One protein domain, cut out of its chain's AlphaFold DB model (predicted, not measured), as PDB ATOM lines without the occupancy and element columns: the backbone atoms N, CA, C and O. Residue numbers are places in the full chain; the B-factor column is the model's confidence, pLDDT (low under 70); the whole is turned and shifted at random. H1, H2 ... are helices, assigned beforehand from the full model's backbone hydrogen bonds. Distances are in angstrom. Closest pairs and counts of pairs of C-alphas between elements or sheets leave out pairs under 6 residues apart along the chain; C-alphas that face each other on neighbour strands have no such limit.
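What this domain is: This is residues 2 to 64 of the 561 residues of an uncharacterized protein of Puccinia coronata f. sp. avenae (UniProt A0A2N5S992). One long helix, H3, makes the longest axis; the short helix H1 stands off one side of its first half at a wide angle, with its last residues meeting H3, while the very short H2 sits in a loop on the other side. Residues 50 to 62 of H3 and the two residues after them stick out as a bare arm. The printed part has 63 residues with three named helices, in the order H1, H2, H3, and no named strand; its class is all helix. The whole is loose, with a radius of gyration of the C-alphas of 13.7 A, and spans 46 by 31 by 17 A.

How they stand to each other: H3, residues 36 to 62, touches H1, residues 3 to 11, with its residues 39 to 46 alone. Their closest C-alphas, those of Leu 10 and Val 43, are 6.6 A apart. Their lines stand about perpendicular, at 75 degrees. H2, residues 20 to 23, is apart from H1. H2 and H3 are only just apart, their closest C-alphas being 8.2 A from each other. In H1 and H3 every O i to N i+4 pair is within hydrogen-bond range; H2 is too short for such a pair, and its one O i to N i+3 pair is within range.

Where its parts are: H3 measures 38.4 A, from C-alpha 36 at (160.006, 216.410, 248.024) to C-alpha 62 at (122.099, 212.054, 251.987). H1 measures 12.5 A and begins with C-alpha 3 at (150.551, 221.891, 261.442). H2 measures 5.1 A.

The domain as a whole: The two C-alphas farthest apart, those of Asn 34 and Thr 64, are 46.8 A apart. Residues 31 to 36 and 50 to 64 stand free. The printed part has no cut. The link from H2 to H3, 12 residues, is long; that from H1 to H2, 8 residues, is short. The mean pLDDT of the printed part is 77.4, and residue 4, residues 13 to 14, residue 34 and residues 57 to 64 are under 70.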
ATOM      1  N   THR A   2     145.869 222.521 260.103       77.44
ATOM      2  CA  THR A   2     146.799 222.764 261.225       77.44
ATOM      3  C   THR A   2     148.096 221.965 261.063       77.44
ATOM      4  O   THR A   2     148.077 220.840 260.558       77.44
ATOM      5  N   ARG A   3     149.223 222.528 261.520       73.50
ATOM      6  CA  ARG A   3     150.551 221.891 261.442       73.50
ATOM      7  C   ARG A   3     150.579 220.466 262.050       73.50
ATOM      8  O   ARG A   3     151.015 219.555 261.351       73.50
ATOM      9  N   PRO A   4     150.002 220.182 263.239       69.56
ATOM     10  CA  PRO A   4     149.952 218.811 263.769       69.56
ATOM     11  C   PRO A   4     149.211 217.797 262.877       69.56
ATOM     12  O   PRO A   4     149.630 216.646 262.789       69.56
ATOM     13  N   LEU A   5     148.144 218.204 262.174       72.94
ATOM     14  CA  LEU A   5     147.435 217.313 261.244       72.94
ATOM     15  C   LEU A   5     148.264 217.011 259.989       72.94
ATOM     16  O   LEU A   5     148.219 215.889 259.489       72.94
ATOM     17  N   TYR A   6     149.057 217.973 259.509       77.62
ATOM     18  CA  TYR A   6     150.012 217.752 258.420       77.62
ATOM     19  C   TYR A   6     151.118 216.765 258.824       77.62
ATOM     20  O   TYR A   6     151.385 215.818 258.087       77.62
ATOM     21  N   ALA A   7     151.675 216.914 260.031       76.56
ATOM     22  CA  ALA A   7     152.673 215.995 260.579       76.56
ATOM     23  C   ALA A   7     152.155 214.545 260.655       76.56
ATOM     24  O   ALA A   7     152.830 213.609 260.226       76.56
ATOM     25  N   ILE A   8     150.920 214.357 261.139       78.69
ATOM     26  CA  ILE A   8     150.249 213.047 261.174       78.69
ATOM     27  C   ILE A   8     150.048 212.498 259.751       78.69
ATOM     28  O   ILE A   8     150.385 211.344 259.480       78.69
ATOM     29  N   LEU A   9     149.536 213.318 258.824       80.88
ATOM     30  CA  LEU A   9     149.294 212.912 257.435       80.88
ATOM     31  C   LEU A   9     150.574 212.508 256.697       80.88
ATOM     32  O   LEU A   9     150.525 211.549 255.924       80.88
ATOM     33  N   LEU A  10     151.704 213.180 256.943       78.69
ATOM     34  CA  LEU A  10     153.014 212.750 256.455       78.69
ATOM     35  C   LEU A  10     153.372 211.379 257.038       78.69
ATOM     36  O   LEU A  10     153.406 210.406 256.284       78.69
ATOM     37  N   ASN A  11     153.506 211.279 258.366       78.75
ATOM     38  CA  ASN A  11     154.015 210.099 259.084       78.75
ATOM     39  C   ASN A  11     153.278 208.778 258.770       78.75
ATOM     40  O   ASN A  11     153.864 207.700 258.875       78.75
ATOM     41  N   HIS A  12     152.029 208.825 258.298       74.94
ATOM     42  CA  HIS A  12     151.325 207.682 257.698       74.94
ATOM     43  C   HIS A  12     151.864 207.261 256.303       74.94
ATOM     44  O   HIS A  12     151.083 206.997 255.385       74.94
ATOM     45  N   GLU A  13     153.179 207.216 256.071       67.12
ATOM     46  CA  GLU A  13     153.755 206.747 254.790       67.12
ATOM     47  C   GLU A  13     153.616 205.228 254.594       67.12
ATOM     48  O   GLU A  13     153.424 204.755 253.476       67.12
ATOM     49  N   LEU A  14     153.669 204.458 255.686       60.22
ATOM     50  CA  LEU A  14     153.695 202.987 255.668       60.22
ATOM     51  C   LEU A  14     152.320 202.322 255.478       60.22
ATOM     52  O   LEU A  14     152.265 201.129 255.189       60.22
ATOM     53  N   THR A  15     151.217 203.057 255.663       73.50
ATOM     54  CA  THR A  15     149.859 202.477 255.759       73.50
ATOM     55  C   THR A  15     148.875 202.964 254.696       73.50
ATOM     56  O   THR A  15     147.751 202.468 254.651       73.50
ATOM     57  N   PHE A  16     149.245 203.934 253.853       80.25
ATOM     58  CA  PHE A  16     148.355 204.455 252.811       80.25
ATOM     59  C   PHE A  16     148.671 203.829 251.449       80.25
ATOM     60  O   PHE A  16     149.638 204.208 250.789       80.25
ATOM     61  N   HIS A  17     147.831 202.893 251.008       81.31
ATOM     62  CA  HIS A  17     147.891 202.367 249.644       81.31
ATOM     63  C   HIS A  17     147.115 203.290 248.687       81.31
ATOM     64  O   HIS A  17     145.947 203.580 248.957       81.31
ATOM     65  N   PRO A  18     147.725 203.762 247.581       79.00
ATOM     66  CA  PRO A  18     147.054 204.636 246.625       79.00
ATOM     67  C   PRO A  18     145.853 203.931 245.971       79.00
ATOM     68  O   PRO A  18     145.964 202.773 245.564       79.00
ATOM     69  N   PRO A  19     144.705 204.609 245.796       80.50
ATOM     70  CA  PRO A  19     143.648 204.105 244.931       80.50
ATOM     71  C   PRO A  19     144.152 203.936 243.488       80.50
ATOM     72  O   PRO A  19     144.835 204.808 242.950       80.50
ATOM     73  N   LYS A  20     143.743 202.846 242.826       81.56
ATOM     74  CA  LYS A  20     144.173 202.472 241.459       81.56
ATOM     75  C   LYS A  20     144.120 203.578 240.386       81.56
ATOM     76  O   LYS A  20     144.927 203.511 239.459       81.56
ATOM     77  N   PRO A  21     143.214 204.580 240.434       79.94
ATOM     78  CA  PRO A  21     143.283 205.726 239.527       79.94
ATOM     79  C   PRO A  21     144.620 206.479 239.573       79.94
ATOM     80  O   PRO A  21     145.101 206.879 238.520       79.94
ATOM     81  N   PHE A  22     145.252 206.619 240.743       79.12
ATOM     82  CA  PHE A  22     146.532 207.326 240.890       79.12
ATOM     83  C   PHE A  22     147.723 206.493 240.394       79.12
ATOM     84  O   PHE A  22     148.644 207.042 239.792       79.12
ATOM     85  N   GLU A  23     147.683 205.166 240.566       79.19
ATOM     86  CA  GLU A  23     148.706 204.247 240.035       79.19
ATOM     87  C   GLU A  23     148.808 204.337 238.500       79.19
ATOM     88  O   GLU A  23     149.897 204.346 237.940       79.19
ATOM     89  N   LYS A  24     147.669 204.454 237.803       82.00
ATOM     90  CA  LYS A  24     147.608 204.438 236.329       82.00
ATOM     91  C   LYS A  24     148.173 205.672 235.623       82.00
ATOM     92  O   LYS A  24     148.384 205.608 234.418       82.00
ATOM     93  N   VAL A  25     148.347 206.791 236.327       82.44
ATOM     94  CA  VAL A  25     148.743 208.087 235.734       82.44
ATOM     95  C   VAL A  25     150.230 208.382 235.998       82.44
ATOM     96  O   VAL A  25     150.682 209.510 235.838       82.44
ATOM     97  N   GLY A  26     150.999 207.388 236.460       81.25
ATOM     98  CA  GLY A  26     152.417 207.549 236.802       81.25
ATOM     99  C   GLY A  26     152.673 208.563 237.923       81.25
ATOM    100  O   GLY A  26     153.772 209.097 238.072       81.25
ATOM    101  N   TRP A  27     151.656 208.869 238.741       80.25
ATOM    102  CA  TRP A  27     151.779 209.859 239.817       80.25
ATOM    103  C   TRP A  27     152.812 209.453 240.876       80.25
ATOM    104  O   TRP A  27     153.380 210.332 241.526       80.25
ATOM    105  N   MET A  28     153.073 208.152 241.011       79.12
ATOM    106  CA  MET A  28     154.032 207.561 241.948       79.12
ATOM    107  C   MET A  28     155.374 207.177 241.305       79.12
ATOM    108  O   MET A  28     156.245 206.689 242.017       79.12
ATOM    109  N   ASP A  29     155.575 207.446 240.010       82.62
ATOM    110  CA  ASP A  29     156.791 207.065 239.264       82.62
ATOM    111  C   ASP A  29     157.964 208.047 239.492       82.62
ATOM    112  O   ASP A  29     158.989 207.993 238.818       82.62
ATOM    113  N   VAL A  30     157.809 208.972 240.444       83.75
ATOM    114  CA  VAL A  30     158.846 209.908 240.898       83.75
ATOM    115  C   VAL A  30     159.684 209.248 241.989       83.75
ATOM    116  O   VAL A  30     159.124 208.640 242.899       83.75
ATOM    117  N   ASP A  31     161.008 209.438 241.936       84.81
ATOM    118  CA  ASP A  31     161.983 208.861 242.872       84.81
ATOM    119  C   ASP A  31     161.575 209.016 244.347       84.81
ATOM    120  O   ASP A  31     161.710 210.079 244.969       84.81
ATOM    121  N   ARG A  32     161.098 207.899 244.906       79.25
ATOM    122  CA  ARG A  32     160.475 207.793 246.232       79.25
ATOM    123  C   ARG A  32     161.367 208.276 247.376       79.25
ATOM    124  O   ARG A  32     160.859 208.756 248.381       79.25
ATOM    125  N   GLU A  33     162.679 208.107 247.244       72.38
ATOM    126  CA  GLU A  33     163.617 208.207 248.368       72.38
ATOM    127  C   GLU A  33     164.140 209.627 248.634       72.38
ATOM    128  O   GLU A  33     164.637 209.883 249.725       72.38
ATOM    129  N   ASN A  34     164.034 210.555 247.673       66.81
ATOM    130  CA  ASN A  34     164.569 211.920 247.826       66.81
ATOM    131  C   ASN A  34     163.720 213.039 247.201       66.81
ATOM    132  O   ASN A  34     164.031 214.215 247.392       66.81
ATOM    133  N   SER A  35     162.644 212.736 246.469       81.81
ATOM    134  CA  SER A  35     161.818 213.800 245.898       81.81
ATOM    135  C   SER A  35     160.834 214.375 246.919       81.81
ATOM    136  O   SER A  35     159.831 213.748 247.270       81.81
ATOM    137  N   GLY A  36     161.034 215.634 247.316       83.94
ATOM    138  CA  GLY A  36     160.006 216.410 248.024       83.94
ATOM    139  C   GLY A  36     158.700 216.540 247.222       83.94
ATOM    140  O   GLY A  36     157.630 216.746 247.790       83.94
ATOM    141  N   GLU A  37     158.745 216.346 245.899       84.19
ATOM    142  CA  GLU A  37     157.543 216.264 245.073       84.19
ATOM    143  C   GLU A  37     156.740 214.979 245.329       84.19
ATOM    144  O   GLU A  37     155.513 215.043 245.367       84.19
ATOM    145  N   TRP A  38     157.397 213.839 245.587       86.44
ATOM    146  CA  TRP A  38     156.714 212.599 245.979       86.44
ATOM    147  C   TRP A  38     155.932 212.795 247.286       86.44
ATOM    148  O   TRP A  38     154.742 212.472 247.336       86.44
ATOM    149  N   LYS A  39     156.540 213.436 248.298       84.44
ATOM    150  CA  LYS A  39     155.850 213.800 249.552       84.44
ATOM    151  C   LYS A  39     154.633 214.698 249.293       84.44
ATOM    152  O   LYS A  39     153.539 214.386 249.765       84.44
ATOM    153  N   ARG A  40     154.774 215.757 248.481       84.50
ATOM    154  CA  ARG A  40     153.650 216.646 248.113       84.50
ATOM    155  C   ARG A  40     152.518 215.904 247.390       84.50
ATOM    156  O   ARG A  40     151.357 216.085 247.751       84.50
ATOM    157  N   ARG A  41     152.834 215.033 246.422       87.19
ATOM    158  CA  ARG A  41     151.843 214.197 245.713       87.19
ATOM    159  C   ARG A  41     151.139 213.221 246.666       87.19
ATOM    160  O   ARG A  41     149.919 213.074 246.590       87.19
ATOM    161  N   LEU A  42     151.876 212.600 247.593       86.19
ATOM    162  CA  LEU A  42     151.333 211.695 248.610       86.19
ATOM    163  C   LEU A  42     150.377 212.415 249.574       86.19
ATOM    164  O   LEU A  42     149.289 211.901 249.834       86.19
ATOM    165  N   VAL A  43     150.741 213.601 250.077       87.25
ATOM    166  CA  VAL A  43     149.854 214.405 250.937       87.25
ATOM    167  C   VAL A  43     148.622 214.873 250.165       87.25
ATOM    168  O   VAL A  43     147.513 214.702 250.664       87.25
ATOM    169  N   GLY A  44     148.783 215.381 248.938       88.19
ATOM    170  CA  GLY A  44     147.661 215.793 248.089       88.19
ATOM    171  C   GLY A  44     146.645 214.665 247.887       88.19
ATOM    172  O   GLY A  44     145.464 214.841 248.169       88.19
ATOM    173  N   MET A  45     147.113 213.469 247.519       88.12
ATOM    174  CA  MET A  45     146.270 212.277 247.374       88.12
ATOM    175  C   MET A  45     145.598 211.850 248.692       88.12
ATOM    176  O   MET A  45     144.411 211.516 248.688       88.12
ATOM    177  N   LYS A  46     146.315 211.876 249.829       87.56
ATOM    178  CA  LYS A  46     145.738 211.593 251.159       87.56
ATOM    179  C   LYS A  46     144.623 212.585 251.508       87.56
ATOM    180  O   LYS A  46     143.573 212.170 251.993       87.56
ATOM    181  N   VAL A  47     144.822 213.873 251.219       88.25
ATOM    182  CA  VAL A  47     143.831 214.940 251.431       88.25
ATOM    183  C   VAL A  47     142.622 214.762 250.507       88.25
ATOM    184  O   VAL A  47     141.495 214.788 250.993       88.25
ATOM    185  N   SER A  48     142.820 214.493 249.211       87.06
ATOM    186  CA  SER A  48     141.727 214.198 248.272       87.06
ATOM    187  C   SER A  48     140.907 212.976 248.692       87.06
ATOM    188  O   SER A  48     139.684 213.042 248.679       87.06
ATOM    189  N   CYS A  49     141.555 211.893 249.134       83.19
ATOM    190  CA  CYS A  49     140.879 210.702 249.659       83.19
ATOM    191  C   CYS A  49     140.139 210.996 250.981       83.19
ATOM    192  O   CYS A  49     139.030 210.516 251.200       83.19
ATOM    193  N   GLY A  50     140.698 211.852 251.844       84.31
ATOM    194  CA  GLY A  50     140.020 212.358 253.042       84.31
ATOM    195  C   GLY A  50     138.742 213.141 252.718       84.31
ATOM    196  O   GLY A  50     137.700 212.895 253.328       84.31
ATOM    197  N   PHE A  51     138.792 214.025 251.718       85.69
ATOM    198  CA  PHE A  51     137.608 214.715 251.204       85.69
ATOM    199  C   PHE A  51     136.624 213.757 250.526       85.69
ATOM    200  O   PHE A  51     135.428 213.888 250.757       85.69
ATOM    201  N   GLU A  52     137.083 212.767 249.758       82.19
ATOM    202  CA  GLU A  52     136.217 211.738 249.166       82.19
ATOM    203  C   GLU A  52     135.492 210.928 250.250       82.19
ATOM    204  O   GLU A  52     134.288 210.714 250.134       82.19
ATOM    205  N   MET A  53     136.166 210.547 251.340       77.12
ATOM    206  CA  MET A  53     135.536 209.874 252.481       77.12
ATOM    207  C   MET A  53     134.536 210.780 253.212       77.12
ATOM    208  O   MET A  53     133.440 210.329 253.534       77.12
ATOM    209  N   MET A  54     134.867 212.056 253.439       79.06
ATOM    210  CA  MET A  54     133.975 213.026 254.092       79.06
ATOM    211  C   MET A  54     132.739 213.342 253.236       79.06
ATOM    212  O   MET A  54     131.611 213.349 253.725       79.06
ATOM    213  N   LEU A  55     132.925 213.531 251.931       78.38
ATOM    214  CA  LEU A  55     131.830 213.637 250.976       78.38
ATOM    215  C   LEU A  55     131.055 212.319 250.903       78.38
ATOM    216  O   LEU A  55     129.838 212.359 250.788       78.38
ATOM    217  N   SER A  56     131.701 211.160 251.023       73.12
ATOM    218  CA  SER A  56     131.017 209.864 251.032       73.12
ATOM    219  C   SER A  56     130.213 209.621 252.306       73.12
ATOM    220  O   SER A  56     129.189 208.950 252.216       73.12
ATOM    221  N   THR A  57     130.578 210.163 253.473       69.50
ATOM    222  CA  THR A  57     129.724 210.091 254.675       69.50
ATOM    223  C   THR A  57     128.548 211.063 254.579       69.50
ATOM    224  O   THR A  57     127.411 210.642 254.800       69.50
ATOM    225  N   LEU A  58     128.788 212.307 254.140       69.94
ATOM    226  CA  LEU A  58     127.735 213.289 253.847       69.94
ATOM    227  C   LEU A  58     126.728 212.741 252.822       69.94
ATOM    228  O   LEU A  58     125.522 212.749 253.070       69.94
ATOM    229  N   HIS A  59     127.209 212.188 251.705       64.69
ATOM    230  CA  HIS A  59     126.364 211.561 250.691       64.69
ATOM    231  C   HIS A  59     125.800 210.210 251.132       64.69
ATOM    232  O   HIS A  59     124.700 209.896 250.708       64.69
ATOM    233  N   SER A  60     126.443 209.428 252.010       62.12
ATOM    234  CA  SER A  60     125.834 208.196 252.548       62.12
ATOM    235  C   SER A  60     124.600 208.513 253.389       62.12
ATOM    236  O   SER A  60     123.549 207.910 253.164       62.12
ATOM    237  N   GLY A  61     124.678 209.515 254.274       57.84
ATOM    238  CA  GLY A  61     123.502 210.050 254.972       57.84
ATOM    239  C   GLY A  61     122.468 210.626 253.994       57.84
ATOM    240  O   GLY A  61     121.278 210.296 254.053       57.84
ATOM    241  N   ARG A  62     122.935 211.408 253.011       52.72
ATOM    242  CA  ARG A  62     122.099 212.054 251.987       52.72
ATOM    243  C   ARG A  62     121.714 211.188 250.779       52.72
ATOM    244  O   ARG A  62     120.976 211.680 249.938       52.72
ATOM    245  N   THR A  63     122.007 209.880 250.731       46.00
ATOM    246  CA  THR A  63     121.436 208.949 249.713       46.00
ATOM    247  C   THR A  63     119.908 208.816 249.816       46.00
ATOM    248  O   THR A  63     119.250 208.136 249.032       46.00
ATOM    249  N   THR A  64     119.341 209.467 250.825       48.66
ATOM    250  CA  THR A  64     117.930 209.550 251.176       48.66
ATOM    251  C   THR A  64     117.316 210.900 250.773       48.66
ATOM    252  O   THR A  64     116.106 210.978 250.553       48.66
TER     253      THR A  64